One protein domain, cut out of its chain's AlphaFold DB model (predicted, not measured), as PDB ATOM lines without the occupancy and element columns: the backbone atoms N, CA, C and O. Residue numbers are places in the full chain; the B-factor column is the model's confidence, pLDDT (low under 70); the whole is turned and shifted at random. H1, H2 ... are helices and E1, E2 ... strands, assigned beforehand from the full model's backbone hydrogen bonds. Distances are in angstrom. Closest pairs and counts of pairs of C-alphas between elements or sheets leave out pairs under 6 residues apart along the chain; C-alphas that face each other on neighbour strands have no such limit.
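This is residues 71 to 238 of the 391 residues of an uncharacterized protein of Cytophagaceae bacterium (UniProt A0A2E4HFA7). Two twisted sheets, E6 E7 E1 E9 and E4 E5 E3 E2 E8, open from each other like a V, and the one long helix, H2, packs between them on a face of each. The edge strands E9 and E8 are near each other at the narrow end. The printed part has 168 residues, with nine named strands and three named helices in the order E1 H1 E2 E3 E4 E5 H2 H3 E6 E7 E8 E9; the four-strand sheet is antiparallel, the five-strand sheet mixed. The class is mixed, helices and strands, with under half of the residues in named elements. The whole is compact, with a radius of gyration of the C-alphas of 15.4 A, and spans 48 by 36 by 26 A.

E1, residues 72 to 82, bends by 80 degrees at residue 79. It is antiparallel to E9, residues 231 to 237 (N 76 and O 234, 3.0 A), and to E7, residues 203 to 211 (N 77 and O 204, 2.9 A). E7 forms a hairpin with E6, residues 189 to 194 (N 192 and O 205, 3.0 A). H1, residues 103 to 106, only grazes the other sheet. There E2, residues 110 to 113, is antiparallel to E8, residues 221 to 223 (N 112 and O 221, 2.9 A), and forms a hairpin with E3, residues 127 to 132 (N 129 and O 111, 2.8 A). E5, residues 145 to 150, is parallel to E3 (N 130 and O 147, 2.8 A) and forms a hairpin with E4, residues 139 to 142 (N 141 and O 146, 2.8 A). H2, residues 157 to 169, makes two layers with each sheet, a helix on one face. Its height is 8.8 A over the sheet of E7, along E7 at 3 degrees on the local plane, and 9.3 A over that of E5, slantwise to E5 at 40 degrees on the local plane. The closest C-alphas of H2 and E5 are those of Ala 167 and Val 149, 5.7 A. H3, residues 185 to 188, touches residues 168 to 169 of H2; Ser 186 and Glu 169 have the closest C-alphas, 5.4 A. Every O i to N i+4 pair in H2 is within hydrogen-bond range; H1 and H3 are too short for one.

E1 begins at C-alpha 72 (-30.548, -30.566, 214.703) and measures 25.9 A. H2 measures 18.4 A from C-alpha 157 (-46.062, -12.199, 225.413), and E7 21.9 A. E9, 17.8 A, ends at C-alpha 237 (-36.541, -27.646, 209.568).

The C-alphas farthest apart, Ser 97 and Glu 120, are 48.7 A apart. The printed part has no cut. E1 to H1, E2 to E3 and H2 to H3 are long links. Residues 85 to 87, 95 to 99 and 117 to 123 have pLDDT under 70.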
ATOM      1  N   THR A  71     -26.993 -32.052 211.725       87.81
ATOM      2  CA  THR A  71     -27.579 -30.858 212.347       87.81
ATOM      3  C   THR A  71     -28.919 -31.195 212.992       87.81
ATOM      4  O   THR A  71     -29.624 -32.124 212.594       87.81
ATOM      5  N   ALA A  72     -29.254 -30.458 214.048       91.69
ATOM      6  CA  ALA A  72     -30.548 -30.566 214.703       91.69
ATOM      7  C   ALA A  72     -31.596 -29.756 213.941       91.69
ATOM      8  O   ALA A  72     -31.341 -28.599 213.593       91.69
ATOM      9  N   ALA A  73     -32.785 -30.332 213.764       92.12
ATOM     10  CA  ALA A  73     -33.935 -29.577 213.297       92.12
ATOM     11  C   ALA A  73     -34.379 -28.567 214.364       92.12
ATOM     12  O   ALA A  73     -34.326 -28.842 215.573       92.12
ATOM     13  N   LYS A  74     -34.832 -27.397 213.916       95.69
ATOM     14  CA  LYS A  74     -35.330 -26.324 214.777       95.69
ATOM     15  C   LYS A  74     -36.711 -25.884 214.332       95.69
ATOM     16  O   LYS A  74     -36.944 -25.748 213.139       95.69
ATOM     17  N   ALA A  75     -37.572 -25.619 215.301       97.06
ATOM     18  CA  ALA A  75     -38.860 -24.967 215.114       97.06
ATOM     19  C   ALA A  75     -38.945 -23.734 216.008       97.06
ATOM     20  O   ALA A  75     -38.229 -23.630 217.013       97.06
ATOM     21  N   SER A  76     -39.838 -22.808 215.677       97.31
ATOM     22  CA  SER A  76     -40.018 -21.599 216.474       97.31
ATOM     23  C   SER A  76     -41.485 -21.256 216.695       97.31
ATOM     24  O   SER A  76     -42.328 -21.575 215.865       97.31
ATOM     25  N   ILE A  77     -41.792 -20.647 217.839       97.69
ATOM     26  CA  ILE A  77     -43.097 -20.048 218.141       97.69
ATOM     27  C   ILE A  77     -42.826 -18.667 218.723       97.69
ATOM     28  O   ILE A  77     -42.204 -18.548 219.777       97.69
ATOM     29  N   ASP A  78     -43.285 -17.631 218.043       96.00
ATOM     30  CA  ASP A  78     -43.167 -16.242 218.448       96.00
ATOM     31  C   ASP A  78     -44.519 -15.727 218.941       96.00
ATOM     32  O   ASP A  78     -45.430 -15.430 218.167       96.00
ATOM     33  N   PHE A  79     -44.635 -15.611 220.263       94.62
ATOM     34  CA  PHE A  79     -45.825 -15.090 220.922       94.62
ATOM     35  C   PHE A  79     -45.916 -13.566 220.874       94.62
ATOM     36  O   PHE A  79     -46.762 -13.028 221.566       94.62
ATOM     37  N   SER A  80     -45.073 -12.852 220.123       92.81
ATOM     38  CA  SER A  80     -45.205 -11.400 219.945       92.81
ATOM     39  C   SER A  80     -45.987 -11.002 218.698       92.81
ATOM     40  O   SER A  80     -46.426  -9.858 218.604       92.81
ATOM     41  N   ALA A  81     -46.201 -11.922 217.754       91.19
ATOM     42  CA  ALA A  81     -46.862 -11.631 216.487       91.19
ATOM     43  C   ALA A  81     -47.865 -12.722 216.088       91.19
ATOM     44  O   ALA A  81     -47.675 -13.900 216.377       91.19
ATOM     45  N   LEU A  82     -48.929 -12.333 215.384       90.69
ATOM     46  CA  LEU A  82     -49.832 -13.260 214.695       90.69
ATOM     47  C   LEU A  82     -49.225 -13.734 213.365       90.69
ATOM     48  O   LEU A  82     -48.554 -12.971 212.671       90.69
ATOM     49  N   ALA A  83     -49.531 -14.969 212.961       88.69
ATOM     50  CA  ALA A  83     -49.003 -15.598 211.747       88.69
ATOM     51  C   ALA A  83     -49.528 -15.019 210.410       88.69
ATOM     52  O   ALA A  83     -49.176 -15.553 209.362       88.69
ATOM     53  N   ASN A  84     -50.374 -13.975 210.417       78.38
ATOM     54  CA  ASN A  84     -51.149 -13.528 209.247       78.38
ATOM     55  C   ASN A  84     -50.330 -13.424 207.943       78.38
ATOM     56  O   ASN A  84     -49.244 -12.843 207.901       78.38
ATOM     57  N   SER A  85     -50.928 -13.982 206.888       55.25
ATOM     58  CA  SER A  85     -50.357 -14.358 205.589       55.25
ATOM     59  C   SER A  85     -50.352 -13.266 204.514       55.25
ATOM     60  O   SER A  85     -49.920 -13.527 203.397       55.25
ATOM     61  N   ASP A  86     -50.810 -12.050 204.813       58.06
ATOM     62  CA  ASP A  86     -51.269 -11.134 203.753       58.06
ATOM     63  C   ASP A  86     -50.303  -9.968 203.472       58.06
ATOM     64  O   ASP A  86     -50.723  -8.878 203.091       58.06
ATOM     65  N   GLY A  87     -48.997 -10.160 203.694       59.91
ATOM     66  CA  GLY A  87     -47.952  -9.192 203.311       59.91
ATOM     67  C   GLY A  87     -47.976  -7.838 204.043       59.91
ATOM     68  O   GLY A  87     -47.166  -6.965 203.746       59.91
ATOM     69  N   GLY A  88     -48.887  -7.643 205.001       72.94
ATOM     70  CA  GLY A  88     -48.987  -6.438 205.828       72.94
ATOM     71  C   GLY A  88     -48.129  -6.479 207.098       72.94
ATOM     72  O   GLY A  88     -47.533  -7.496 207.450       72.94
ATOM     73  N   THR A  89     -48.109  -5.365 207.844       79.38
ATOM     74  CA  THR A  89     -47.463  -5.322 209.168       79.38
ATOM     75  C   THR A  89     -48.149  -6.318 210.102       79.38
ATOM     76  O   THR A  89     -49.345  -6.188 210.388       79.38
ATOM     77  N   ARG A  90     -47.388  -7.299 210.597       84.81
ATOM     78  CA  ARG A  90     -47.908  -8.306 211.525       84.81
ATOM     79  C   ARG A  90     -48.447  -7.657 212.791       84.81
ATOM     80  O   ARG A  90     -47.830  -6.749 213.354       84.81
ATOM     81  N   GLN A  91     -49.622  -8.118 213.200       86.62
ATOM     82  CA  GLN A  91     -50.299  -7.643 214.401       86.62
ATOM     83  C   GLN A  91     -49.664  -8.280 215.643       86.62
ATOM     84  O   GLN A  91     -49.228  -9.433 215.551       86.62
ATOM     85  N   PRO A  92     -49.615  -7.569 216.783       87.44
ATOM     86  CA  PRO A  92     -49.208  -8.169 218.046       87.44
ATOM     87  C   PRO A  92     -50.054  -9.399 218.392       87.44
ATOM     88  O   PRO A  92     -51.227  -9.478 218.032       87.44
ATOM     89  N   TYR A  93     -49.474 -10.365 219.100       88.81
ATOM     90  CA  TYR A  93     -50.215 -11.562 219.490       88.81
ATOM     91  C   TYR A  93     -51.168 -11.282 220.657       88.81
ATOM     92  O   TYR A  93     -52.386 -11.399 220.504       88.81
ATOM     93  N   LEU A  94     -50.633 -10.859 221.810       86.00
ATOM     94  CA  LEU A  94     -51.439 -10.408 222.938       86.00
ATOM     95  C   LEU A  94     -51.546  -8.880 222.898       86.00
ATOM     96  O   LEU A  94     -50.564  -8.144 222.938       86.00
ATOM     97  N   SER A  95     -52.765  -8.358 222.847       67.75
ATOM     98  CA  SER A  95     -53.049  -6.971 223.233       67.75
ATOM     99  C   SER A  95     -54.468  -6.892 223.759       67.75
ATOM    100  O   SER A  95     -55.356  -7.596 223.293       67.75
ATOM    101  N   GLY A  96     -54.723  -5.983 224.695       56.66
ATOM    102  CA  GLY A  96     -56.072  -5.747 225.220       56.66
ATOM    103  C   GLY A  96     -57.070  -5.122 224.227       56.66
ATOM    104  O   GLY A  96     -58.138  -4.700 224.658       56.66
ATOM    105  N   SER A  97     -56.745  -5.013 222.935       44.53
ATOM    106  CA  SER A  97     -57.583  -4.421 221.880       44.53
ATOM    107  C   SER A  97     -57.769  -5.394 220.705       44.53
ATOM    108  O   SER A  97     -56.881  -6.176 220.404       44.53
ATOM    109  N   SER A  98     -58.920  -5.368 220.029       48.19
ATOM    110  CA  SER A  98     -59.190  -6.185 218.827       48.19
ATOM    111  C   SER A  98     -58.280  -5.764 217.655       48.19
ATOM    112  O   SER A  98     -58.085  -4.553 217.501       48.19
ATOM    113  N   PRO A  99     -57.727  -6.682 216.826       56.19
ATOM    114  CA  PRO A  99     -58.043  -8.114 216.670       56.19
ATOM    115  C   PRO A  99     -57.182  -9.083 217.512       56.19
ATOM    116  O   PRO A  99     -57.060 -10.256 217.163       56.19
ATOM    117  N   ASN A 100     -56.562  -8.612 218.595       72.81
ATOM    118  CA  ASN A 100     -55.550  -9.374 219.326       72.81
ATOM    119  C   ASN A 100     -56.146 -10.448 220.263       72.81
ATOM    120  O   ASN A 100     -57.330 -10.415 220.608       72.81
ATOM    121  N   VAL A 101     -55.315 -11.413 220.672       83.38
ATOM    122  CA  VAL A 101     -55.723 -12.584 221.467       83.38
ATOM    123  C   VAL A 101     -55.735 -12.236 222.952       83.38
ATOM    124  O   VAL A 101     -54.723 -11.801 223.505       83.38
ATOM    125  N   SER A 102     -56.850 -12.473 223.649       88.25
ATOM    126  CA  SER A 102     -56.823 -12.461 225.113       88.25
ATOM    127  C   SER A 102     -56.153 -13.735 225.619       88.25
ATOM    128  O   SER A 102     -56.471 -14.830 225.163       88.25
ATOM    129  N   VAL A 103     -55.305 -13.641 226.648       88.69
ATOM    130  CA  VAL A 103     -54.735 -14.830 227.323       88.69
ATOM    131  C   VAL A 103     -55.844 -15.793 227.779       88.69
ATOM    132  O   VAL A 103     -55.670 -17.008 227.773       88.69
ATOM    133  N   ASN A 104     -57.031 -15.272 228.105       89.00
ATOM    134  CA  ASN A 104     -58.186 -16.091 228.468       89.00
ATOM    135  C   ASN A 104     -58.748 -16.930 227.311       89.00
ATOM    136  O   ASN A 104     -59.323 -17.988 227.584       89.00
ATOM    137  N   ASP A 105     -58.584 -16.474 226.068       90.56
ATOM    138  CA  ASP A 105     -59.040 -17.169 224.859       90.56
ATOM    139  C   ASP A 105     -58.133 -18.356 224.523       90.56
ATOM    140  O   ASP A 105     -58.559 -19.288 223.849       90.56
ATOM    141  N   LEU A 106     -56.911 -18.377 225.071       92.81
ATOM    142  CA  LEU A 106     -55.997 -19.510 224.950       92.81
ATOM    143  C   LEU A 106     -56.436 -20.718 225.777       92.81
ATOM    144  O   LEU A 106     -55.929 -21.817 225.567       92.81
ATOM    145  N   HIS A 107     -57.359 -20.553 226.727       94.75
ATOM    146  CA  HIS A 107     -57.765 -21.648 227.597       94.75
ATOM    147  C   HIS A 107     -58.292 -22.846 226.804       94.75
ATOM    148  O   HIS A 107     -59.144 -22.710 225.933       94.75
ATOM    149  N   ASP A 108     -57.792 -24.031 227.149       94.31
ATOM    150  CA  ASP A 108     -58.076 -25.299 226.478       94.31
ATOM    151  C   ASP A 108     -57.577 -25.428 225.034       94.31
ATOM    152  O   ASP A 108     -57.665 -26.531 224.474       94.31
ATOM    153  N   LEU A 109     -56.994 -24.374 224.460       94.81
ATOM    154  CA  LEU A 109     -56.262 -24.473 223.208       94.81
ATOM    155  C   LEU A 109     -54.942 -25.214 223.442       94.81
ATOM    156  O   LEU A 109     -54.378 -25.212 224.545       94.81
ATOM    157  N   PHE A 110     -54.456 -25.884 222.401       95.38
ATOM    158  CA  PHE A 110     -53.182 -26.584 222.453       95.38
ATOM    159  C   PHE A 110     -52.476 -26.619 221.100       95.38
ATOM    160  O   PHE A 110     -53.101 -26.540 220.041       95.38
ATOM    161  N   PHE A 111     -51.166 -26.807 221.152       96.25
ATOM    162  CA  PHE A 111     -50.371 -27.196 219.997       96.25
ATOM    163  C   PHE A 111     -49.644 -28.507 220.284       96.25
ATOM    164  O   PHE A 111     -49.499 -28.925 221.434       96.25
ATOM    165  N   GLU A 112     -49.248 -29.192 219.225       96.12
ATOM    166  CA  GLU A 112     -48.578 -30.487 219.282       96.12
ATOM    167  C   GLU A 112     -47.165 -30.345 218.717       96.12
ATOM    168  O   GLU A 112     -46.991 -29.739 217.661       96.12
ATOM    169  N   ILE A 113     -46.175 -30.879 219.433       95.25
ATOM    170  CA  ILE A 113     -44.771 -30.953 219.012       95.25
ATOM    171  C   ILE A 113     -44.344 -32.417 218.966       95.25
ATOM    172  O   ILE A 113     -44.616 -33.183 219.894       95.25
ATOM    173  N   GLU A 114     -43.649 -32.792 217.898       92.38
ATOM    174  CA  GLU A 114     -43.102 -34.129 217.696       92.38
ATOM    175  C   GLU A 114     -41.570 -34.083 217.701       92.38
ATOM    176  O   GLU A 114     -40.953 -33.221 217.072       92.38
ATOM    177  N   SER A 115     -40.954 -34.998 218.449       89.12
ATOM    178  CA  SER A 115     -39.500 -35.187 218.474       89.12
ATOM    179  C   SER A 115     -39.067 -36.048 217.294       89.12
ATOM    180  O   SER A 115     -39.822 -36.931 216.886       89.12
ATOM    181  N   SER A 116     -37.833 -35.880 216.815       78.25
ATOM    182  CA  SER A 116     -37.204 -36.853 215.919       78.25
ATOM    183  C   SER A 116     -37.338 -38.271 216.459       78.25
ATOM    184  O   SER A 116     -37.323 -38.521 217.671       78.25
ATOM    185  N   TYR A 117     -37.414 -39.212 215.529       68.50
ATOM    186  CA  TYR A 117     -37.208 -40.612 215.825       68.50
ATOM    187  C   TYR A 117     -36.532 -41.276 214.632       68.50
ATOM    188  O   TYR A 117     -37.064 -41.276 213.526       68.50
ATOM    189  N   THR A 118     -35.345 -41.835 214.853       57.88
ATOM    190  CA  THR A 118     -34.585 -42.535 213.805       57.88
ATOM    191  C   THR A 118     -34.851 -44.041 213.785       57.88
ATOM    192  O   THR A 118     -34.223 -44.757 213.011       57.88
ATOM    193  N   GLY A 119     -35.728 -44.554 214.656       55.16
ATOM    194  CA  GLY A 119     -36.100 -45.966 214.653       55.16
ATOM    195  C   GLY A 119     -37.134 -46.265 213.570       55.16
ATOM    196  O   GLY A 119     -38.162 -45.598 213.466       55.16
ATOM    197  N   GLU A 120     -36.880 -47.289 212.763       44.59
ATOM    198  CA  GLU A 120     -37.845 -47.784 211.785       44.59
ATOM    199  C   GLU A 120     -39.156 -48.189 212.499       44.59
ATOM    200  O   GLU A 120     -39.158 -49.009 213.416       44.59
ATOM    201  N   ASN A 121     -40.290 -47.629 212.063       44.94
ATOM    202  CA  ASN A 121     -41.650 -48.138 212.315       44.94
ATOM    203  C   ASN A 121     -42.329 -47.973 213.694       44.94
ATOM    204  O   ASN A 121     -43.252 -48.729 214.004       44.94
ATOM    205  N   THR A 122     -42.046 -46.930 214.478       54.97
ATOM    206  CA  THR A 122     -43.017 -46.503 215.512       54.97
ATOM    207  C   THR A 122     -43.249 -45.001 215.469       54.97
ATOM    208  O   THR A 122     -42.415 -44.235 215.942       54.97
ATOM    209  N   VAL A 123     -44.397 -44.584 214.923       59.97
ATOM    210  CA  VAL A 123     -44.905 -43.209 215.052       59.97
ATOM    211  C   VAL A 123     -44.993 -42.885 216.541       59.97
ATOM    212  O   VAL A 123     -45.706 -43.574 217.279       59.97
ATOM    213  N   ARG A 124     -44.250 -41.877 217.008       74.50
ATOM    214  CA  ARG A 124     -44.351 -41.434 218.399       74.50
ATOM    215  C   ARG A 124     -45.508 -40.452 218.511       74.50
ATOM    216  O   ARG A 124     -45.619 -39.547 217.691       74.50
ATOM    217  N   PRO A 125     -46.395 -40.611 219.505       80.94
ATOM    218  CA  PRO A 125     -47.467 -39.653 219.685       80.94
ATOM    219  C   PRO A 125     -46.854 -38.295 220.062       80.94
ATOM    220  O   PRO A 125     -45.993 -38.252 220.953       80.94
ATOM    221  N   PRO A 126     -47.287 -37.197 219.421       91.50
ATOM    222  CA  PRO A 126     -46.763 -35.875 219.720       91.50
ATOM    223  C   PRO A 126     -47.061 -35.494 221.173       91.50
ATOM    224  O   PRO A 126     -48.056 -35.927 221.765       91.50
ATOM    225  N   VAL A 127     -46.209 -34.648 221.744       94.50
ATOM    226  CA  VAL A 127     -46.470 -34.039 223.047       94.50
ATOM    227  C   VAL A 127     -47.408 -32.860 222.839       94.50
ATOM    228  O   VAL A 127     -47.139 -31.961 222.042       94.50
ATOM    229  N   ARG A 128     -48.521 -32.851 223.571       96.00
ATOM    230  CA  ARG A 128     -49.504 -31.771 223.537       96.00
ATOM    231  C   ARG A 128     -49.167 -30.695 224.560       96.00
ATOM    232  O   ARG A 128     -49.141 -30.981 225.748       96.00
ATOM    233  N   ILE A 129     -49.010 -29.448 224.144       97.31
ATOM    234  CA  ILE A 129     -48.843 -28.305 225.046       97.31
ATOM    235  C   ILE A 129     -50.187 -27.584 225.127       97.31
ATOM    236  O   ILE A 129     -50.626 -26.983 224.151       97.31
ATOM    237  N   LYS A 130     -50.867 -27.682 226.273       96.81
ATOM    238  CA  LYS A 130     -52.233 -27.185 226.491       96.81
ATOM    239  C   LYS A 130     -52.261 -26.068 227.529       96.81
ATOM    240  O   LYS A 130     -51.696 -26.217 228.608       96.81
ATOM    241  N   PHE A 131     -52.997 -24.996 227.259       96.56
ATOM    242  CA  PHE A 131     -53.074 -23.836 228.149       96.56
ATOM    243  C   PHE A 131     -54.223 -23.917 229.172       96.56
ATOM    244  O   PHE A 131     -55.358 -24.291 228.854       96.56
ATOM    245  N   ASN A 132     -53.954 -23.512 230.417       96.94
ATOM    246  CA  ASN A 132     -54.917 -23.502 231.519       96.94
ATOM    247  C   ASN A 132     -54.961 -22.150 232.246       96.94
ATOM    248  O   ASN A 132     -54.089 -21.849 233.059       96.94
ATOM    249  N   LYS A 133     -56.018 -21.362 232.020       95.81
ATOM    250  CA  LYS A 133     -56.200 -20.059 232.685       95.81
ATOM    251  C   LYS A 133     -56.581 -20.148 234.161       95.81
ATOM    252  O   LYS A 133     -56.458 -19.162 234.878       95.81
ATOM    253  N   ASN A 134     -57.040 -21.311 234.622       96.81
ATOM    254  CA  ASN A 134     -57.537 -21.492 235.989       96.81
ATOM    255  C   ASN A 134     -56.421 -21.858 236.983       96.81
ATOM    256  O   ASN A 134     -56.710 -22.178 238.131       96.81
ATOM    257  N   SER A 135     -55.161 -21.878 236.541       96.12
ATOM    258  CA  SER A 135     -54.011 -22.262 237.357       96.12
ATOM    259  C   SER A 135     -52.767 -21.495 236.922       96.12
ATOM    260  O   SER A 135     -52.558 -21.286 235.729       96.12
ATOM    261  N   ALA A 136     -51.923 -21.115 237.878       95.12
ATOM    262  CA  ALA A 136     -50.545 -20.686 237.620       95.12
ATOM    263  C   ALA A 136     -49.554 -21.869 237.629       95.12
ATOM    264  O   ALA A 136     -48.416 -21.731 237.204       95.12
ATOM    265  N   SER A 137     -49.972 -23.042 238.121       96.44
ATOM    266  CA  SER A 137     -49.127 -24.239 238.192       96.44
ATOM    267  C   SER A 137     -49.074 -24.984 236.859       96.44
ATOM    268  O   SER A 137     -50.088 -25.101 236.162       96.44
ATOM    269  N   HIS A 138     -47.905 -25.548 236.561       96.56
ATOM    270  CA  HIS A 138     -47.663 -26.422 235.415       96.56
ATOM    271  C   HIS A 138     -47.760 -27.895 235.824       96.56
ATOM    272  O   HIS A 138     -47.467 -28.250 236.967       96.56
ATOM    273  N   SER A 139     -48.154 -28.768 234.901       96.06
ATOM    274  CA  SER A 139     -48.150 -30.216 235.136       96.06
ATOM    275  C   SER A 139     -47.943 -30.998 233.843       96.06
ATOM    276  O   SER A 139     -48.119 -30.462 232.752       96.06
ATOM    277  N   ALA A 140     -47.575 -32.273 233.960       94.25
ATOM    278  CA  ALA A 140     -47.501 -33.202 232.838       94.25
ATOM    279  C   ALA A 140     -48.471 -34.376 233.050       94.25
ATOM    280  O   ALA A 140     -48.744 -34.774 234.182       94.25
ATOM    281  N   SER A 141     -48.996 -34.925 231.959       93.56
ATOM    282  CA  SER A 141     -49.842 -36.121 231.917       93.56
ATOM    283  C   SER A 141     -49.335 -37.073 230.838       93.56
ATOM    284  O   SER A 141     -48.738 -36.630 229.862       93.56
ATOM    285  N   ASN A 142     -49.591 -38.373 231.007       90.31
ATOM    286  CA  ASN A 142     -49.174 -39.446 230.095       90.31
ATOM    287  C   ASN A 142     -50.321 -40.008 229.239       90.31
ATOM    288  O   ASN A 142     -50.127 -40.953 228.478       90.31
ATOM    289  N   SER A 143     -51.549 -39.506 229.389       86.06
ATOM    290  CA  SER A 143     -52.720 -40.047 228.683       86.06
ATOM    291  C   SER A 143     -53.728 -38.947 228.324       86.06
ATOM    292  O   SER A 143     -54.674 -38.717 229.079       86.06
ATOM    293  N   PRO A 144     -53.555 -38.255 227.180       87.38
ATOM    294  CA  PRO A 144     -52.396 -38.299 226.277       87.38
ATOM    295  C   PRO A 144     -51.157 -37.620 226.889       87.38
ATOM    296  O   PRO A 144     -51.279 -36.904 227.884       87.38
ATOM    297  N   SER A 145     -49.984 -37.824 226.279       92.69
ATOM    298  CA  SER A 145     -48.753 -37.102 226.628       92.69
ATOM    299  C   SER A 145     -48.957 -35.602 226.454       92.69
ATOM    300  O   SER A 145     -49.052 -35.094 225.337       92.69
ATOM    301  N   GLN A 146     -49.108 -34.900 227.573       95.56
ATOM    302  CA  GLN A 146     -49.547 -33.514 227.600       95.56
ATOM    303  C   GLN A 146     -48.796 -32.719 228.666       95.56
ATOM    304  O   GLN A 146     -48.712 -33.151 229.810       95.56
ATOM    305  N   VAL A 147     -48.339 -31.525 228.308       97.62
ATOM    306  CA  VAL A 147     -47.893 -30.467 229.213       97.62
ATOM    307  C   VAL A 147     -49.049 -29.494 229.410       97.62
ATOM    308  O   VAL A 147     -49.562 -28.925 228.448       97.62
ATOM    309  N   LEU A 148     -49.484 -29.306 230.651       97.75
ATOM    310  CA  LEU A 148     -50.438 -28.274 231.025       97.75
ATOM    311  C   LEU A 148     -49.680 -27.015 231.450       97.75
ATOM    312  O   LEU A 148     -48.961 -27.014 232.449       97.75
ATOM    313  N   VAL A 149     -49.870 -25.934 230.704       98.06
ATOM    314  CA  VAL A 149     -49.258 -24.631 230.961       98.06
ATOM    315  C   VAL A 149     -50.248 -23.773 231.740       98.06
ATOM    316  O   VAL A 149     -51.249 -23.317 231.186       98.06
ATOM    317  N   GLY A 150     -49.992 -23.568 233.031       97.88
ATOM    318  CA  GLY A 150     -50.707 -22.570 233.819       97.88
ATOM    319  C   GLY A 150     -50.448 -21.157 233.294       97.88
ATOM    320  O   GLY A 150     -49.296 -20.745 233.193       97.88
ATOM    321  N   ILE A 151     -51.516 -20.436 232.945       96.75
ATOM    322  CA  ILE A 151     -51.453 -19.064 232.407       96.75
ATOM    323  C   ILE A 151     -52.246 -18.054 233.247       96.75
ATOM    324  O   ILE A 151     -52.497 -16.930 232.813       96.75
ATOM    325  N   GLN A 152     -52.651 -18.432 234.463       96.38
ATOM    326  CA  GLN A 152     -53.319 -17.516 235.384       96.38
ATOM    327  C   GLN A 152     -52.409 -16.323 235.719       96.38
ATOM    328  O   GLN A 152     -51.301 -16.502 236.215       96.38
ATOM    329  N   GLY A 153     -52.900 -15.105 235.480       93.12
ATOM    330  CA  GLY A 153     -52.176 -13.865 235.787       93.12
ATOM    331  C   GLY A 153     -51.149 -13.435 234.735       93.12
ATOM    332  O   GLY A 153     -50.562 -12.363 234.878       93.12
ATOM    333  N   ILE A 154     -50.951 -14.211 233.666       93.94
ATOM    334  CA  ILE A 154     -50.106 -13.803 232.539       93.94
ATOM    335  C   ILE A 154     -50.836 -12.733 231.726       93.94
ATOM    336  O   ILE A 154     -52.008 -12.888 231.388       93.94
ATOM    337  N   THR A 155     -50.136 -11.643 231.417       91.06
ATOM    338  CA  THR A 155     -50.675 -10.502 230.653       91.06
ATOM    339  C   THR A 155     -49.768 -10.055 229.505       91.06
ATOM    340  O   THR A 155     -50.139  -9.153 228.762       91.06
ATOM    341  N   THR A 156     -48.598 -10.680 229.344       92.62
ATOM    342  CA  THR A 156     -47.558 -10.278 228.389       92.62
ATOM    343  C   THR A 156     -47.050 -11.467 227.573       92.62
ATOM    344  O   THR A 156     -47.020 -12.601 228.062       92.62
ATOM    345  N   ASP A 157     -46.593 -11.194 226.348       92.88
ATOM    346  CA  ASP A 157     -46.062 -12.199 225.413       92.88
ATOM    347  C   ASP A 157     -44.853 -12.943 225.995       92.88
ATOM    348  O   ASP A 157     -44.778 -14.172 225.970       92.88
ATOM    349  N   ASN A 158     -43.924 -12.196 226.599       94.12
ATOM    350  CA  ASN A 158     -42.735 -12.752 227.244       94.12
ATOM    351  C   ASN A 158     -43.077 -13.611 228.477       94.12
ATOM    352  O   ASN A 158     -42.400 -14.605 228.752       94.12
ATOM    353  N   GLY A 159     -44.154 -13.274 229.194       95.31
ATOM    354  CA  GLY A 159     -44.678 -14.058 230.305       95.31
ATOM    355  C   GLY A 159     -45.247 -15.385 229.816       95.31
ATOM    356  O   GLY A 159     -44.964 -16.428 230.405       95.31
ATOM    357  N   LEU A 160     -45.977 -15.364 228.695       95.94
ATOM    358  CA  LEU A 160     -46.504 -16.569 228.055       95.94
ATOM    359  C   LEU A 160     -45.379 -17.479 227.544       95.94
ATOM    360  O   LEU A 160     -45.374 -18.669 227.863       95.94
ATOM    361  N   ALA A 161     -44.394 -16.925 226.829       96.94
ATOM    362  CA  ALA A 161     -43.215 -17.661 226.368       96.94
ATOM    363  C   ALA A 161     -42.467 -18.322 227.541       96.94
ATOM    364  O   ALA A 161     -42.165 -19.518 227.509       96.94
ATOM    365  N   SER A 162     -42.240 -17.567 228.620       97.19
ATOM    366  CA  SER A 162     -41.566 -18.056 229.828       97.19
ATOM    367  C   SER A 162     -42.341 -19.178 230.524       97.19
ATOM    368  O   SER A 162     -41.740 -20.163 230.960       97.19
ATOM    369  N   ALA A 163     -43.670 -19.068 230.602       97.69
ATOM    370  CA  ALA A 163     -44.525 -20.097 231.188       97.69
ATOM    371  C   ALA A 163     -44.507 -21.393 230.369       97.69
ATOM    372  O   ALA A 163     -44.392 -22.476 230.942       97.69
ATOM    373  N   VAL A 164     -44.566 -21.298 229.036       98.06
ATOM    374  CA  VAL A 164     -44.457 -22.467 228.148       98.06
ATOM    375  C   VAL A 164     -43.094 -23.139 228.310       98.06
ATOM    376  O   VAL A 164     -43.048 -24.349 228.526       98.06
ATOM    377  N   LYS A 165     -41.991 -22.377 228.277       97.88
ATOM    378  CA  LYS A 165     -40.642 -22.926 228.487       97.88
ATOM    379  C   LYS A 165     -40.532 -23.655 229.826       97.88
ATOM    380  O   LYS A 165     -40.135 -24.816 229.850       97.88
ATOM    381  N   THR A 166     -40.935 -22.997 230.913       98.00
ATOM    382  CA  THR A 166     -40.858 -23.553 232.273       98.00
ATOM    383  C   THR A 166     -41.682 -24.836 232.402       98.00
ATOM    384  O   THR A 166     -41.212 -25.827 232.958       98.00
ATOM    385  N   ALA A 167     -42.901 -24.844 231.853       97.88
ATOM    386  CA  ALA A 167     -43.772 -26.012 231.874       97.88
ATOM    387  C   ALA A 167     -43.173 -27.194 231.101       97.88
ATOM    388  O   ALA A 167     -43.199 -28.322 231.590       97.88
ATOM    389  N   CYS A 168     -42.630 -26.935 229.908       97.62
ATOM    390  CA  CYS A 168     -42.011 -27.962 229.084       97.62
ATOM    391  C   CYS A 168     -40.747 -28.522 229.745       97.62
ATOM    392  O   CYS A 168     -40.630 -29.733 229.864       97.62
ATOM    393  N   GLU A 169     -39.836 -27.686 230.246       96.31
ATOM    394  CA  GLU A 169     -38.587 -28.152 230.874       96.31
ATOM    395  C   GLU A 169     -38.815 -28.996 232.139       96.31
ATOM    396  O   GLU A 169     -38.039 -29.905 232.431       96.31
ATOM    397  N   ALA A 170     -39.903 -28.745 232.869       95.69
ATOM    398  CA  ALA A 170     -40.289 -29.548 234.027       95.69
ATOM    399  C   ALA A 170     -41.018 -30.860 233.656       95.69
ATOM    400  O   ALA A 170     -41.213 -31.726 234.517       95.69
ATOM    401  N   ALA A 171     -41.456 -31.021 232.403       96.50
ATOM    402  CA  ALA A 171     -42.307 -32.130 231.996       96.50
ATOM    403  C   ALA A 171     -41.528 -33.443 231.833       96.50
ATOM    404  O   ALA A 171     -40.534 -33.539 231.109       96.50
ATOM    405  N   ASN A 172     -42.050 -34.486 232.478       95.25
ATOM    406  CA  ASN A 172     -41.549 -35.850 232.406       95.25
ATOM    407  C   ASN A 172     -42.688 -36.788 232.014       95.25
ATOM    408  O   ASN A 172     -43.807 -36.652 232.514       95.25
ATOM    409  N   PHE A 173     -42.384 -37.747 231.146       92.75
ATOM    410  CA  PHE A 173     -43.347 -38.709 230.635       92.75
ATOM    411  C   PHE A 173     -42.911 -40.145 230.946       92.75
ATOM    412  O   PHE A 173     -41.774 -40.406 231.331       92.75
ATOM    413  N   SER A 174     -43.829 -41.093 230.794       90.50
ATOM    414  CA  SER A 174     -43.536 -42.527 230.853       90.50
ATOM    415  C   SER A 174     -43.075 -43.063 229.497       90.50
ATOM    416  O   SER A 174     -42.408 -44.090 229.436       90.50
ATOM    417  N   GLN A 175     -43.443 -42.383 228.407       86.81
ATOM    418  CA  GLN A 175     -42.999 -42.728 227.060       86.81
ATOM    419  C   GLN A 175     -41.612 -42.146 226.774       86.81
ATOM    420  O   GLN A 175     -41.273 -41.050 227.222       86.81
ATOM    421  N   THR A 176     -40.828 -42.859 225.976       88.81
ATOM    422  CA  THR A 176     -39.547 -42.361 225.471       88.81
ATOM    423  C   THR A 176     -39.783 -41.301 224.399       88.81
ATOM    424  O   THR A 176     -40.507 -41.548 223.434       88.81
ATOM    425  N   LEU A 177     -39.137 -40.149 224.556       87.69
ATOM    426  CA  LEU A 177     -39.115 -39.036 223.611       87.69
ATOM    427  C   LEU A 177     -37.827 -38.983 222.779       87.69
ATOM    428  O   LEU A 177     -37.835 -38.384 221.716       87.69
ATOM    429  N   THR A 178     -36.773 -39.720 223.147       87.56
ATOM    430  CA  THR A 178     -35.591 -39.935 222.278       87.56
ATOM    431  C   THR A 178     -35.317 -41.414 221.993       87.56
ATOM    432  O   THR A 178     -35.852 -42.304 222.659       87.56
ATOM    433  N   THR A 179     -34.526 -41.694 220.966       84.81
ATOM    434  CA  THR A 179     -33.950 -42.992 220.592       84.81
ATOM    435  C   THR A 179     -33.024 -43.510 221.693       84.81
ATOM    436  O   THR A 179     -33.011 -44.704 221.974       84.81
ATOM    437  N   ALA A 180     -32.337 -42.608 222.404       85.62
ATOM    438  CA  ALA A 180     -31.541 -42.922 223.595       85.62
ATOM    439  C   ALA A 180     -32.384 -43.263 224.847       85.62
ATOM    440  O   ALA A 180     -31.831 -43.475 225.924       85.62
ATOM    441  N   GLY A 181     -33.717 -43.297 224.732       86.00
ATOM    442  CA  GLY A 181     -34.620 -43.672 225.823       86.00
ATOM    443  C   GLY A 181     -34.930 -42.555 226.823       86.00
ATOM    444  O   GLY A 181     -35.500 -42.825 227.875       86.00
ATOM    445  N   GLY A 182     -34.589 -41.301 226.516       89.44
ATOM    446  CA  GLY A 182     -34.935 -40.153 227.354       89.44
ATOM    447  C   GLY A 182     -36.446 -39.929 227.394       89.44
ATOM    448  O   GLY A 182     -37.109 -40.004 226.361       89.44
ATOM    449  N   THR A 183     -36.998 -39.678 228.581       92.12
ATOM    450  CA  THR A 183     -38.448 -39.543 228.809       92.12
ATOM    451  C   THR A 183     -38.882 -38.140 229.247       92.12
ATOM    452  O   THR A 183     -40.076 -37.861 229.360       92.12
ATOM    453  N   SER A 184     -37.936 -37.234 229.493       93.56
ATOM    454  CA  SER A 184     -38.218 -35.830 229.802       93.56
ATOM    455  C   SER A 184     -38.303 -34.997 228.527       93.56
ATOM    456  O   SER A 184     -37.626 -35.301 227.540       93.56
ATOM    457  N   PHE A 185     -39.080 -33.914 228.535       94.56
ATOM    458  CA  PHE A 185     -39.127 -33.003 227.385       94.56
ATOM    459  C   PHE A 185     -37.736 -32.430 227.077       94.56
ATOM    460  O   PHE A 185     -37.318 -32.413 225.923       94.56
ATOM    461  N   SER A 186     -36.974 -32.066 228.116       95.19
ATOM    462  CA  SER A 186     -35.598 -31.566 227.992       95.19
ATOM    463  C   SER A 186     -34.598 -32.593 227.457       95.19
ATOM    464  O   SER A 186     -33.525 -32.213 227.003       95.19
ATOM    465  N   SER A 187     -34.915 -33.893 227.494       93.62
ATOM    466  CA  SER A 187     -34.081 -34.897 226.824       93.62
ATOM    467  C   SER A 187     -34.250 -34.858 225.305       93.62
ATOM    468  O   SER A 187     -33.287 -35.101 224.582       93.62
ATOM    469  N   ALA A 188     -35.446 -34.510 224.819       93.25
ATOM    470  CA  ALA A 188     -35.773 -34.467 223.396       93.25
ATOM    471  C   ALA A 188     -35.566 -33.091 222.758       93.25
ATOM    472  O   ALA A 188     -35.265 -33.019 221.567       93.25
ATOM    473  N   PHE A 189     -35.698 -32.014 223.535       95.94
ATOM    474  CA  PHE A 189     -35.592 -30.649 223.034       95.94
ATOM    475  C   PHE A 189     -34.776 -29.757 223.964       95.94
ATOM    476  O   PHE A 189     -34.963 -29.756 225.179       95.94
ATOM    477  N   THR A 190     -33.957 -28.897 223.368       97.00
ATOM    478  CA  THR A 190     -33.447 -27.683 224.012       97.00
ATOM    479  C   THR A 190     -34.362 -26.516 223.650       97.00
ATOM    480  O   THR A 190     -34.641 -26.304 222.469       97.00
ATOM    481  N   ILE A 191     -34.828 -25.755 224.645       97.75
ATOM    482  CA  ILE A 191     -35.707 -24.595 224.442       97.75
ATOM    483  C   ILE A 191     -34.938 -23.319 224.780       97.75
ATOM    484  O   ILE A 191     -34.484 -23.142 225.909       97.75
ATOM    485  N   THR A 192     -34.833 -22.401 223.826       97.62
ATOM    486  CA  THR A 192     -34.243 -21.075 224.049       97.62
ATOM    487  C   THR A 192     -35.292 -19.986 223.891       97.62
ATOM    488  O   THR A 192     -36.174 -20.100 223.041       97.62
ATOM    489  N   VAL A 193     -35.173 -18.928 224.693       96.56
ATOM    490  CA  VAL A 193     -35.967 -17.701 224.553       96.56
ATOM    491  C   VAL A 193     -35.120 -16.661 223.831       96.56
ATOM    492  O   VAL A 193     -33.943 -16.500 224.155       96.56
ATOM    493  N   SER A 194     -35.707 -15.965 222.869       96.81
ATOM    494  CA  SER A 194     -35.082 -14.861 222.143       96.81
ATOM    495  C   SER A 194     -36.094 -13.751 221.857       96.81
ATOM    496  O   SER A 194     -37.284 -13.866 222.174       96.81
ATOM    497  N   ASN A 195     -35.615 -12.645 221.288       95.00
ATOM    498  CA  ASN A 195     -36.475 -11.539 220.882       95.00
ATOM    499  C   ASN A 195     -37.446 -11.993 219.792       95.00
ATOM    500  O   ASN A 195     -37.046 -12.640 218.821       95.00
ATOM    501  N   GLY A 196     -38.721 -11.674 219.994       91.25
ATOM    502  CA  GLY A 196     -39.742 -11.815 218.968       91.25
ATOM    503  C   GLY A 196     -39.740 -10.621 218.020       91.25
ATOM    504  O   GLY A 196     -39.017  -9.646 218.217       91.25
ATOM    505  N   GLU A 197     -40.575 -10.693 216.992       90.12
ATOM    506  CA  GLU A 197     -40.725  -9.642 215.985       90.12
ATOM    507  C   GLU A 197     -41.198  -8.302 216.581       90.12
ATOM    508  O   GLU A 197     -40.837  -7.237 216.078       90.12
ATOM    509  N   LYS A 198     -42.015  -8.340 217.645       89.69
ATOM    510  CA  LYS A 198     -42.597  -7.139 218.278       89.69
ATOM    511  C   LYS A 198     -42.171  -6.925 219.726       89.69
ATOM    512  O   LYS A 198     -42.155  -5.783 220.182       89.69
ATOM    513  N   THR A 199     -41.841  -8.002 220.434       90.94
ATOM    514  CA  THR A 199     -41.586  -7.980 221.878       90.94
ATOM    515  C   THR A 199     -40.333  -8.790 222.198       90.94
ATOM    516  O   THR A 199     -40.188  -9.935 221.763       90.94
ATOM    517  N   ASP A 200     -39.437  -8.227 223.008       92.00
ATOM    518  CA  ASP A 200     -38.252  -8.940 223.488       92.00
ATOM    519  C   ASP A 200     -38.634 -10.170 224.323       92.00
ATOM    520  O   ASP A 200     -39.597 -10.155 225.095       92.00
ATOM    521  N   ASN A 201     -37.835 -11.233 224.216       93.31
ATOM    522  CA  ASN A 201     -38.020 -12.491 224.950       93.31
ATOM    523  C   ASN A 201     -39.394 -13.173 224.769       93.31
ATOM    524  O   ASN A 201     -39.881 -13.846 225.679       93.31
ATOM    525  N   ALA A 202     -40.030 -13.001 223.611       95.50
ATOM    526  CA  ALA A 202     -41.332 -13.590 223.289       95.50
ATOM    527  C   ALA A 202     -41.260 -14.769 222.299       95.50
ATOM    528  O   ALA A 202     -42.263 -15.456 222.091       95.50
ATOM    529  N   LYS A 203     -40.084 -15.033 221.714       97.31
ATOM    530  CA  LYS A 203     -39.867 -16.136 220.776       97.31
ATOM    531  C   LYS A 203     -39.247 -17.337 221.473       97.31
ATOM    532  O   LYS A 203     -38.195 -17.234 222.098       97.31
ATOM    533  N   LEU A 204     -39.891 -18.492 221.336       98.12
ATOM    534  CA  LEU A 204     -39.347 -19.789 221.708       98.12
ATOM    535  C   LEU A 204     -38.748 -20.462 220.483       98.12
ATOM    536  O   LEU A 204     -39.387 -20.552 219.437       98.12
ATOM    537  N   THR A 205     -37.536 -20.987 220.623       98.19
ATOM    538  CA  THR A 205     -36.932 -21.883 219.636       98.19
ATOM    539  C   THR A 205     -36.733 -23.249 220.265       98.19
ATOM    540  O   THR A 205     -36.030 -23.387 221.265       98.19
ATOM    541  N   PHE A 206     -37.357 -24.254 219.659       97.69
ATOM    542  CA  PHE A 206     -37.205 -25.654 220.016       97.69
ATOM    543  C   PHE A 206     -36.138 -26.246 219.105       97.69
ATOM    544  O   PHE A 206     -36.310 -26.277 217.891       97.69
ATOM    545  N   THR A 207     -35.034 -26.704 219.679       96.81
ATOM    546  CA  THR A 207     -33.980 -27.425 218.956       96.81
ATOM    547  C   THR A 207     -34.041 -28.885 219.359       96.81
ATOM    548  O   THR A 207     -33.961 -29.182 220.551       96.81
ATOM    549  N   GLN A 208     -34.184 -29.794 218.399       94.12
ATOM    550  CA  GLN A 208     -34.183 -31.221 218.711       94.12
ATOM    551  C   GLN A 208     -32.805 -31.667 219.199       94.12
ATOM    552  O   GLN A 208     -31.774 -31.246 218.675       94.12
ATOM    553  N   THR A 209     -32.776 -32.509 220.228       92.88
ATOM    554  CA  THR A 209     -31.517 -33.055 220.744       92.88
ATOM    555  C   THR A 209     -30.938 -34.085 219.779       92.88
ATOM    556  O   THR A 209     -29.720 -34.140 219.596       92.88
ATOM    557  N   GLU A 210     -31.789 -34.894 219.139       89.81
ATOM    558  CA  GLU A 210     -31.320 -35.778 218.078       89.81
ATOM    559  C   GLU A 210     -31.198 -35.015 216.766       89.81
ATOM    560  O   GLU A 210     -31.994 -34.140 216.423       89.81
ATOM    561  N   LYS A 211     -30.141 -35.352 216.043       90.00
ATOM    562  CA  LYS A 211     -29.734 -34.670 214.826       90.00
ATOM    563  C   LYS A 211     -29.970 -35.581 213.629       90.00
ATOM    564  O   LYS A 211     -29.871 -36.803 213.760       90.00
ATOM    565  N   GLY A 212     -30.212 -34.992 212.466       86.50
ATOM    566  CA  GLY A 212     -30.507 -35.728 211.238       86.50
ATOM    567  C   GLY A 212     -31.764 -35.232 210.537       86.50
ATOM    568  O   GLY A 212     -32.537 -34.444 211.088       86.50
ATOM    569  N   THR A 213     -31.996 -35.739 209.327       85.88
ATOM    570  CA  THR A 213     -33.180 -35.370 208.532       85.88
ATOM    571  C   THR A 213     -34.488 -35.845 209.161       85.88
ATOM    572  O   THR A 213     -35.515 -35.196 208.988       85.88
ATOM    573  N   GLY A 214     -34.447 -36.918 209.959       84.31
ATOM    574  CA  GLY A 214     -35.609 -37.447 210.681       84.31
ATOM    575  C   GLY A 214     -36.200 -36.499 211.733       84.31
ATOM    576  O   GLY A 214     -37.284 -36.763 212.241       84.31
ATOM    577  N   GLY A 215     -35.510 -35.403 212.069       86.69
ATOM    578  CA  GLY A 215     -36.065 -34.344 212.910       86.69
ATOM    579  C   GLY A 215     -36.940 -33.337 212.168       86.69
ATOM    580  O   GLY A 215     -37.717 -32.634 212.809       86.69
ATOM    581  N   ASN A 216     -36.852 -33.267 210.837       87.38
ATOM    582  CA  ASN A 216     -37.677 -32.356 210.050       87.38
ATOM    583  C   ASN A 216     -39.117 -32.871 210.018       87.38
ATOM    584  O   ASN A 216     -39.378 -33.983 209.558       87.38
ATOM    585  N   ASN A 217     -40.055 -32.072 210.512       90.00
ATOM    586  CA  ASN A 217     -41.461 -32.447 210.576       90.00
ATOM    587  C   ASN A 217     -42.352 -31.201 210.593       90.00
ATOM    588  O   ASN A 217     -41.889 -30.084 210.797       90.00
ATOM    589  N   ARG A 218     -43.658 -31.402 210.398       91.69
ATOM    590  CA  ARG A 218     -44.630 -30.304 210.275       91.69
ATOM    591  C   ARG A 218     -45.142 -29.775 211.616       91.69
ATOM    592  O   ARG A 218     -46.242 -29.240 211.678       91.69
ATOM    593  N   THR A 219     -44.411 -29.998 212.708       93.44
ATOM    594  CA  THR A 219     -44.748 -29.450 214.029       93.44
ATOM    595  C   THR A 219     -43.916 -28.189 214.310       93.44
ATOM    596  O   THR A 219     -42.835 -28.060 213.741       93.44
ATOM    597  N   PRO A 220     -44.380 -27.237 215.141       95.38
ATOM    598  CA  PRO A 220     -45.597 -27.257 215.948       95.38
ATOM    599  C   PRO A 220     -46.876 -27.200 215.107       95.38
ATOM    600  O   PRO A 220     -46.995 -26.400 214.187       95.38
ATOM    601  N   VAL A 221     -47.865 -28.030 215.453       94.50
ATOM    602  CA  VAL A 221     -49.199 -27.965 214.840       94.50
ATOM    603  C   VAL A 221     -50.192 -27.400 215.839       94.50
ATOM    604  O   VAL A 221     -50.487 -28.023 216.860       94.50
ATOM    605  N   PHE A 222     -50.765 -26.245 215.519       93.50
ATOM    606  CA  PHE A 222     -51.824 -25.626 216.308       93.50
ATOM    607  C   PHE A 222     -53.164 -26.299 215.998       93.50
ATOM    608  O   PHE A 222     -53.608 -26.357 214.849       93.50
ATOM    609  N   LYS A 223     -53.816 -26.853 217.022       87.81
ATOM    610  CA  LYS A 223     -55.057 -27.627 216.881       87.81
ATOM    611  C   LYS A 223     -56.169 -26.985 217.698       87.81
ATOM    612  O   LYS A 223     -55.912 -26.458 218.769       87.81
ATOM    613  N   LYS A 224     -57.413 -27.131 217.217       76.50
ATOM    614  CA  LYS A 224     -58.673 -26.724 217.875       76.50
ATOM    615  C   LYS A 224     -58.695 -25.247 218.314       76.50
ATOM    616  O   LYS A 224     -58.052 -24.878 219.278       76.50
ATOM    617  N   GLY A 225     -59.507 -24.412 217.664       75.69
ATOM    618  CA  GLY A 225     -59.802 -23.041 218.130       75.69
ATOM    619  C   GLY A 225     -58.720 -21.988 217.855       75.69
ATOM    620  O   GLY A 225     -58.992 -20.801 217.971       75.69
ATOM    621  N   PHE A 226     -57.537 -22.400 217.393       83.56
ATOM    622  CA  PHE A 226     -56.459 -21.502 216.974       83.56
ATOM    623  C   PHE A 226     -56.700 -20.774 215.639       83.56
ATOM    624  O   PHE A 226     -55.896 -19.929 215.276       83.56
ATOM    625  N   SER A 227     -57.782 -21.054 214.904       76.38
ATOM    626  CA  SER A 227     -57.966 -20.637 213.499       76.38
ATOM    627  C   SER A 227     -57.883 -19.129 213.221       76.38
ATOM    628  O   SER A 227     -57.665 -18.762 212.075       76.38
ATOM    629  N   ALA A 228     -58.056 -18.270 214.228       76.25
ATOM    630  CA  ALA A 228     -57.902 -16.815 214.099       76.25
ATOM    631  C   ALA A 228     -56.695 -16.249 214.875       76.25
ATOM    632  O   ALA A 228     -56.424 -15.057 214.811       76.25
ATOM    633  N   PHE A 229     -55.987 -17.092 215.632       83.50
ATOM    634  CA  PHE A 229     -55.106 -16.688 216.731       83.50
ATOM    635  C   PHE A 229     -53.815 -17.512 216.761       83.50
ATOM    636  O   PHE A 229     -53.308 -17.853 217.833       83.50
ATOM    637  N   ILE A 230     -53.307 -17.902 215.589       90.88
ATOM    638  CA  ILE A 230     -52.058 -18.660 215.484       90.88
ATOM    639  C   ILE A 230     -50.897 -17.679 215.689       90.88
ATOM    640  O   ILE A 230     -50.806 -16.707 214.932       90.88
ATOM    641  N   PRO A 231     -50.037 -17.880 216.704       93.56
ATOM    642  CA  PRO A 231     -48.823 -17.084 216.826       93.56
ATOM    643  C   PRO A 231     -47.935 -17.351 215.615       93.56
ATOM    644  O   PRO A 231     -48.019 -18.416 215.007       93.56
ATOM    645  N   LEU A 232     -47.076 -16.408 215.259       93.00
ATOM    646  CA  LEU A 232     -46.054 -16.650 214.255       93.00
ATOM    647  C   LEU A 232     -45.242 -17.891 214.647       93.00
ATOM    648  O   LEU A 232     -44.816 -18.025 215.791       93.00
ATOM    649  N   PHE A 233     -45.033 -18.809 213.712       95.50
ATOM    650  CA  PHE A 233     -44.278 -20.023 213.975       95.50
ATOM    651  C   PHE A 233     -43.541 -20.499 212.728       95.50
ATOM    652  O   PHE A 233     -43.962 -20.217 211.608       95.50
ATOM    653  N   ASP A 234     -42.477 -21.259 212.960       95.44
ATOM    654  CA  ASP A 234     -41.758 -22.016 211.941       95.44
ATOM    655  C   ASP A 234     -41.833 -23.501 212.306       95.44
ATOM    656  O   ASP A 234     -41.647 -23.862 213.475       95.44
ATOM    657  N   GLU A 235     -42.096 -24.357 211.320       94.94
ATOM    658  CA  GLU A 235     -42.063 -25.817 211.478       94.94
ATOM    659  C   GLU A 235     -40.620 -26.330 211.680       94.94
ATOM    660  O   GLU A 235     -39.652 -25.622 211.393       94.94
ATOM    661  N   PHE A 236     -40.452 -27.567 212.170       92.75
ATOM    662  CA  PHE A 236     -39.125 -28.168 212.326       92.75
ATOM    663  C   PHE A 236     -38.438 -28.354 210.974       92.75
ATOM    664  O   PHE A 236     -38.811 -29.221 210.181       92.75
ATOM    665  N   ALA A 237     -37.370 -27.589 210.764       88.50
ATOM    666  CA  ALA A 237     -36.541 -27.646 209.568       88.50
ATOM    667  C   ALA A 237     -35.045 -27.527 209.907       88.50
ATOM    668  O   ALA A 237     -34.653 -27.274 211.050       88.50
ATOM    669  N   GLY A 238     -34.194 -27.707 208.894       85.19
ATOM    670  CA  GLY A 238     -32.744 -27.527 208.999       85.19
ATOM    671  C   GLY A 238     -31.979 -28.708 209.604       85.19
ATOM    672  O   GLY A 238     -30.761 -28.614 209.747       85.19
TER     673      GLY A 238